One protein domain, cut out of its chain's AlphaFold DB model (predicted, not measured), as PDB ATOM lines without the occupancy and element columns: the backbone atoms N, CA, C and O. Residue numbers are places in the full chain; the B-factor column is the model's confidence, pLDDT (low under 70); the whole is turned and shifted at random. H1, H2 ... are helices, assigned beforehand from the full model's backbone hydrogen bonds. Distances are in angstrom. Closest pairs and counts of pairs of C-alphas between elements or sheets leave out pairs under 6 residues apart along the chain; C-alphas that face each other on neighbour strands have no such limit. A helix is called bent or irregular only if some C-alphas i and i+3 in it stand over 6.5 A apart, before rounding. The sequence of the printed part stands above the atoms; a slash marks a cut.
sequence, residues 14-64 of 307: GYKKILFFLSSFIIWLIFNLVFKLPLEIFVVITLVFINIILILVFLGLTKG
ATOM      1  N   GLY A  14     160.758 106.269 229.069       52.25
ATOM      2  CA  GLY A  14     161.319 107.401 228.320       52.25
ATOM      3  C   GLY A  14     161.888 108.503 229.216       52.25
ATOM      4  O   GLY A  14     163.024 108.930 229.026       52.25
ATOM      5  N   TYR A  15     161.138 108.922 230.240       55.12
ATOM      6  CA  TYR A  15     161.486 110.114 231.022       55.12
ATOM      7  C   TYR A  15     162.736 109.932 231.895       55.12
ATOM      8  O   TYR A  15     163.528 110.860 232.023       55.12
ATOM      9  N   LYS A  16     162.973 108.731 232.446       56.78
ATOM     10  CA  LYS A  16     164.159 108.465 233.284       56.78
ATOM     11  C   LYS A  16     165.467 108.556 232.498       56.78
ATOM     12  O   LYS A  16     166.462 109.024 233.032       56.78
ATOM     13  N   LYS A  17     165.460 108.140 231.226       60.88
ATOM     14  CA  LYS A  17     166.634 108.261 230.349       60.88
ATOM     15  C   LYS A  17     166.887 109.712 229.959       60.88
ATOM     16  O   LYS A  17     168.026 110.148 230.009       60.88
ATOM     17  N   ILE A  18     165.829 110.459 229.640       65.62
ATOM     18  CA  ILE A  18     165.923 111.892 229.322       65.62
ATOM     19  C   ILE A  18     166.479 112.679 230.518       65.62
ATOM     20  O   ILE A  18     167.404 113.463 230.346       65.62
ATOM     21  N   LEU A  19     165.982 112.416 231.732       65.88
ATOM     22  CA  LEU A  19     166.481 113.049 232.958       65.88
ATOM     23  C   LEU A  19     167.949 112.709 233.239       65.88
ATOM     24  O   LEU A  19     168.712 113.600 233.599       65.88
ATOM     25  N   PHE A  20     168.361 111.456 233.025       74.62
ATOM     26  CA  PHE A  20     169.766 111.065 233.150       74.62
ATOM     27  C   PHE A  20     170.652 111.838 232.158       74.62
ATOM     28  O   PHE A  20     171.629 112.453 232.573       74.62
ATOM     29  N   PHE A  21     170.265 111.909 230.879       69.88
ATOM     30  CA  PHE A  21     171.022 112.663 229.871       69.88
ATOM     31  C   PHE A  21     171.099 114.162 230.168       69.88
ATOM     32  O   PHE A  21     172.175 114.742 230.046       69.88
ATOM     33  N   LEU A  22     169.999 114.777 230.611       72.19
ATOM     34  CA  LEU A  22     169.990 116.181 231.033       72.19
ATOM     35  C   LEU A  22     170.929 116.409 232.222       72.19
ATOM     36  O   LEU A  22     171.703 117.362 232.210       72.19
ATOM     37  N   SER A  23     170.924 115.511 233.212       74.00
ATOM     38  CA  SER A  23     171.822 115.618 234.366       74.00
ATOM     39  C   SER A  23     173.300 115.474 233.982       74.00
ATOM     40  O   SER A  23     174.125 116.259 234.440       74.00
ATOM     41  N   SER A  24     173.640 114.550 233.074       76.38
ATOM     42  CA  SER A  24     175.010 114.394 232.571       76.38
ATOM     43  C   SER A  24     175.466 115.590 231.731       76.38
ATOM     44  O   SER A  24     176.622 115.988 231.834       76.38
ATOM     45  N   PHE A  25     174.569 116.194 230.942       75.88
ATOM     46  CA  PHE A  25     174.878 117.405 230.179       75.88
ATOM     47  C   PHE A  25     175.138 118.603 231.093       75.88
ATOM     48  O   PHE A  25     176.108 119.321 230.872       75.88
ATOM     49  N   ILE A  26     174.334 118.784 232.145       76.38
ATOM     50  CA  ILE A  26     174.531 119.856 233.133       76.38
ATOM     51  C   ILE A  26     175.880 119.695 233.846       76.38
ATOM     52  O   ILE A  26     176.629 120.662 233.950       76.38
ATOM     53  N   ILE A  27     176.229 118.478 234.279       77.50
ATOM     54  CA  ILE A  27     177.528 118.195 234.916       77.50
ATOM     55  C   ILE A  27     178.687 118.492 233.954       77.50
ATOM     56  O   ILE A  27     179.675 119.104 234.354       77.50
ATOM     57  N   TRP A  28     178.559 118.107 232.681       76.56
ATOM     58  CA  TRP A  28     179.565 118.391 231.658       76.56
ATOM     59  C   TRP A  28     179.714 119.900 231.389       76.56
ATOM     60  O   TRP A  28     180.834 120.395 231.281       76.56
ATOM     61  N   LEU A  29     178.611 120.653 231.358       72.44
ATOM     62  CA  LEU A  29     178.617 122.114 231.219       72.44
ATOM     63  C   LEU A  29     179.333 122.788 232.397       72.44
ATOM     64  O   LEU A  29     180.189 123.641 232.181       72.44
ATOM     65  N   ILE A  30     179.038 122.352 233.627       72.75
ATOM     66  CA  ILE A  30     179.695 122.839 234.848       72.75
ATOM     67  C   ILE A  30     181.197 122.530 234.808       72.75
ATOM     68  O   ILE A  30     182.006 123.404 235.105       72.75
ATOM     69  N   PHE A  31     181.587 121.324 234.389       74.56
ATOM     70  CA  PHE A  31     182.995 120.933 234.298       74.56
ATOM     71  C   PHE A  31     183.776 121.811 233.306       74.56
ATOM     72  O   PHE A  31     184.860 122.285 233.628       74.56
ATOM     73  N   ASN A  32     183.210 122.110 232.133       66.12
ATOM     74  CA  ASN A  32     183.869 122.981 231.151       66.12
ATOM     75  C   ASN A  32     183.865 124.466 231.546       66.12
ATOM     76  O   ASN A  32     184.761 125.199 231.146       66.12
ATOM     77  N   LEU A  33     182.892 124.921 232.340       67.81
ATOM     78  CA  LEU A  33     182.899 126.272 232.914       67.81
ATOM     79  C   LEU A  33     184.013 126.451 233.957       67.81
ATOM     80  O   LEU A  33     184.562 127.543 234.090       67.81
ATOM     81  N   VAL A  34     184.351 125.385 234.688       70.38
ATOM     82  CA  VAL A  34     185.392 125.390 235.728       70.38
ATOM     83  C   VAL A  34     186.802 125.279 235.135       70.38
ATOM     84  O   VAL A  34     187.734 125.897 235.647       70.38
ATOM     85  N   PHE A  35     186.978 124.541 234.037       64.12
ATOM     86  CA  PHE A  35     188.274 124.366 233.380       64.12
ATOM     87  C   PHE A  35     188.374 125.260 232.135       64.12
ATOM     88  O   PHE A  35     187.743 124.982 231.122       64.12
ATOM     89  N   LYS A  36     189.182 126.331 232.211       70.81
ATOM     90  CA  LYS A  36     189.437 127.331 231.148       70.81
ATOM     91  C   LYS A  36     190.048 126.719 229.872       70.81
ATOM     92  O   LYS A  36     191.230 126.901 229.591       70.81
ATOM     93  N   LEU A  37     189.262 125.975 229.106       74.19
ATOM     94  CA  LEU A  37     189.680 125.425 227.821       74.19
ATOM     95  C   LEU A  37     189.744 126.532 226.753       74.19
ATOM     96  O   LEU A  37     188.893 127.426 226.751       74.19
ATOM     97  N   PRO A  38     190.710 126.472 225.817       81.81
ATOM     98  CA  PRO A  38     190.708 127.314 224.627       81.81
ATOM     99  C   PRO A  38     189.396 127.153 223.851       81.81
ATOM    100  O   PRO A  38     188.898 126.034 223.686       81.81
ATOM    101  N   LEU A  39     188.854 128.268 223.356       77.12
ATOM    102  CA  LEU A  39     187.528 128.338 222.731       77.12
ATOM    103  C   LEU A  39     187.353 127.320 221.589       77.12
ATOM    104  O   LEU A  39     186.305 126.691 221.467       77.12
ATOM    105  N   GLU A  40     188.395 127.113 220.789       79.44
ATOM    106  CA  GLU A  40     188.394 126.199 219.640       79.44
ATOM    107  C   GLU A  40     188.189 124.735 220.060       79.44
ATOM    108  O   GLU A  40     187.368 124.021 219.483       79.44
ATOM    109  N   ILE A  41     188.869 124.303 221.127       77.44
ATOM    110  CA  ILE A  41     188.747 122.944 221.673       77.44
ATOM    111  C   ILE A  41     187.359 122.756 222.291       77.44
ATOM    112  O   ILE A  41     186.717 121.722 222.090       77.44
ATOM    113  N   PHE A  42     186.862 123.778 222.991       76.44
ATOM    114  CA  PHE A  42     185.525 123.759 223.572       76.44
ATOM    115  C   PHE A  42     184.436 123.569 222.503       76.44
ATOM    116  O   PHE A  42     183.546 122.731 222.675       76.44
ATOM    117  N   VAL A  43     184.523 124.277 221.370       76.31
ATOM    118  CA  VAL A  43     183.552 124.158 220.269       76.31
ATOM    119  C   VAL A  43     183.535 122.743 219.685       76.31
ATOM    120  O   VAL A  43     182.458 122.164 219.526       76.31
ATOM    121  N   VAL A  44     184.701 122.141 219.426       77.75
ATOM    122  CA  VAL A  44     184.783 120.782 218.858       77.75
ATOM    123  C   VAL A  44     184.179 119.741 219.803       77.75
ATOM    124  O   VAL A  44     183.349 118.933 219.378       77.75
ATOM    125  N   ILE A  45     184.528 119.779 221.094       76.25
ATOM    126  CA  ILE A  45     183.988 118.830 222.082       76.25
ATOM    127  C   ILE A  45     182.470 119.017 222.224       76.25
ATOM    128  O   ILE A  45     181.732 118.029 222.269       76.25
ATOM    129  N   THR A  46     181.988 120.265 222.217       76.50
ATOM    130  CA  THR A  46     180.551 120.577 222.258       76.50
ATOM    131  C   THR A  46     179.811 119.965 221.073       76.50
ATOM    132  O   THR A  46     178.790 119.302 221.260       76.50
ATOM    133  N   LEU A  47     180.334 120.124 219.854       77.00
ATOM    134  CA  LEU A  47     179.716 119.568 218.649       77.00
ATOM    135  C   LEU A  47     179.694 118.034 218.665       77.00
ATOM    136  O   LEU A  47     178.673 117.437 218.314       77.00
ATOM    137  N   VAL A  48     180.770 117.379 219.110       79.12
ATOM    138  CA  VAL A  48     180.805 115.913 219.260       79.12
ATOM    139  C   VAL A  48     179.772 115.452 220.289       79.12
ATOM    140  O   VAL A  48     179.015 114.515 220.027       79.12
ATOM    141  N   PHE A  49     179.677 116.136 221.429       78.31
ATOM    142  CA  PHE A  49     178.723 115.793 222.479       78.31
ATOM    143  C   PHE A  49     177.267 115.981 222.028       78.31
ATOM    144  O   PHE A  49     176.442 115.090 222.243       78.31
ATOM    145  N   ILE A  50     176.955 117.081 221.331       80.81
ATOM    146  CA  ILE A  50     175.633 117.314 220.727       80.81
ATOM    147  C   ILE A  50     175.287 116.183 219.755       80.81
ATOM    148  O   ILE A  50     174.192 115.633 219.833       80.81
ATOM    149  N   ASN A  51     176.215 115.781 218.883       74.44
ATOM    150  CA  ASN A  51     175.981 114.677 217.951       74.44
ATOM    151  C   ASN A  51     175.754 113.341 218.673       74.44
ATOM    152  O   ASN A  51     174.842 112.601 218.307       74.44
ATOM    153  N   ILE A  52     176.505 113.049 219.740       79.00
ATOM    154  CA  ILE A  52     176.281 111.857 220.573       79.00
ATOM    155  C   ILE A  52     174.898 111.910 221.234       79.00
ATOM    156  O   ILE A  52     174.183 110.907 221.202       79.00
ATOM    157  N   ILE A  53     174.474 113.059 221.780       78.19
ATOM    158  CA  ILE A  53     173.113 113.219 222.316       78.19
ATOM    159  C   ILE A  53     172.085 112.989 221.216       78.19
ATOM    160  O   ILE A  53     171.148 112.230 221.435       78.19
ATOM    161  N   LEU A  54     172.238 113.604 220.046       76.88
ATOM    162  CA  LEU A  54     171.296 113.450 218.939       76.88
ATOM    163  C   LEU A  54     171.200 111.989 218.495       76.88
ATOM    164  O   LEU A  54     170.091 111.484 218.328       76.88
ATOM    165  N   ILE A  55     172.322 111.271 218.409       76.69
ATOM    166  CA  ILE A  55     172.356 109.831 218.125       76.69
ATOM    167  C   ILE A  55     171.664 109.042 219.240       76.69
ATOM    168  O   ILE A  55     170.865 108.158 218.950       76.69
ATOM    169  N   LEU A  56     171.909 109.346 220.515       69.06
ATOM    170  CA  LEU A  56     171.298 108.635 221.644       69.06
ATOM    171  C   LEU A  56     169.807 108.949 221.805       69.06
ATOM    172  O   LEU A  56     169.041 108.058 222.172       69.06
ATOM    173  N   VAL A  57     169.375 110.166 221.481       70.88
ATOM    174  CA  VAL A  57     167.969 110.569 221.381       70.88
ATOM    175  C   VAL A  57     167.327 109.855 220.201       70.88
ATOM    176  O   VAL A  57     166.278 109.252 220.378       70.88
ATOM    177  N   PHE A  58     167.968 109.800 219.037       69.38
ATOM    178  CA  PHE A  58     167.470 109.067 217.874       69.38
ATOM    179  C   PHE A  58     167.380 107.552 218.143       69.38
ATOM    180  O   PHE A  58     166.343 106.928 217.913       69.38
ATOM    181  N   LEU A  59     168.409 106.947 218.740       64.94
ATOM    182  CA  LEU A  59     168.420 105.546 219.181       64.94
ATOM    183  C   LEU A  59     167.422 105.289 220.324       64.94
ATOM    184  O   LEU A  59     166.840 104.209 220.429       64.94
ATOM    185  N   GLY A  60     167.210 106.274 221.193       62.12
ATOM    186  CA  GLY A  60     166.265 106.238 222.305       62.12
ATOM    187  C   GLY A  60     164.813 106.381 221.856       62.12
ATOM    188  O   GLY A  60     163.956 105.683 222.392       62.12
ATOM    189  N   LEU A  61     164.544 107.208 220.848       56.31
ATOM    190  CA  LEU A  61     163.246 107.382 220.192       56.31
ATOM    191  C   LEU A  61     162.903 106.166 219.326       56.31
ATOM    192  O   LEU A  61     161.769 105.698 219.353       56.31
ATOM    193  N   THR A  62     163.883 105.586 218.630       53.34
ATOM    194  CA  THR A  62     163.682 104.356 217.840       53.34
ATOM    195  C   THR A  62     163.496 103.114 218.719       53.34
ATOM    196  O   THR A  62     162.688 102.246 218.389       53.34
ATOM    197  N   LYS A  63     164.174 103.023 219.876       46.62
ATOM    198  CA  LYS A  63     163.944 101.948 220.870       46.62
ATOM    199  C   LYS A  63     162.750 102.220 221.787       46.62
ATOM    200  O   LYS A  63     162.169 101.279 222.332       46.62
ATOM    201  N   GLY A  64     162.376 103.483 221.960       47.44
ATOM    202  CA  GLY A  64     161.202 103.955 222.684       47.44
ATOM    203  C   GLY A  64     159.940 103.734 221.867       47.44
ATOM    204  O   GLY A  64     159.244 104.678 221.521       47.44
TER     205      GLY A  64
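AT A GLANCE: This is residues 14 to 64 of the 307 residues of an uncharacterized protein of Candidatus Pacebacteria bacterium RIFOXYD1_FULL_39_27 (UniProt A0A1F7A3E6). Two long, straight helices, H2 and H1, run side by side in opposite ways as a helical hairpin, joined at one end by a tight link. The pair is loosely formed, with a narrow gap between the two helices along most of their length and few close approaches. The printed part has 51 residues with two named helices, H1 then H2 along the chain, and no named strand; the class is all helix. The whole is loose, with a radius of gyration of the C-alphas of 12.7 A, and its outline is a rod spanning 38 by 17 by 6 A.

HOW THE PARTS SIT: The longest helix is H2, residues 39 to 63. H1, residues 14 to 34, only just touches it, with 3 pairs of C-alphas within 8 A. The closest C-alphas of the two helices are those of Asn 32 and Phe 42, 7.8 A apart. Their centres are 12.1 A apart. Their lines stand at a shallow tilt of 6 degrees, and they run opposite ways, forming a helical hairpin. In H1 and H2 every O i to N i+4 pair is within hydrogen-bond range.

IN THESE COORDINATES: H2 has 25 residues and measures 35.4 A from C-alpha 39 at (187.528, 128.338, 222.731) to C-alpha 63 at (163.944, 101.948, 220.870). H1 has 21 residues and measures 31.0 A from its first to its last C-alpha, beginning with C-alpha 14 at (161.319, 107.401, 228.320). Neither helix is bent.

THE WHOLE: The two C-alphas farthest apart are those of Pro 38 and Gly 64, at 37.7 A, while those of Gly 14 and Gly 64, the first and last printed, are 6.6 A apart. Residues 33 to 41, of which 39 to 41 belong to H2, stand free. The printed part has no cut, and the link from H1 to H2, of 4 residues, is tight. The mean pLDDT of the printed part is 70.6; the 18 residues under 70 include 14 to 19 and 58 to 64.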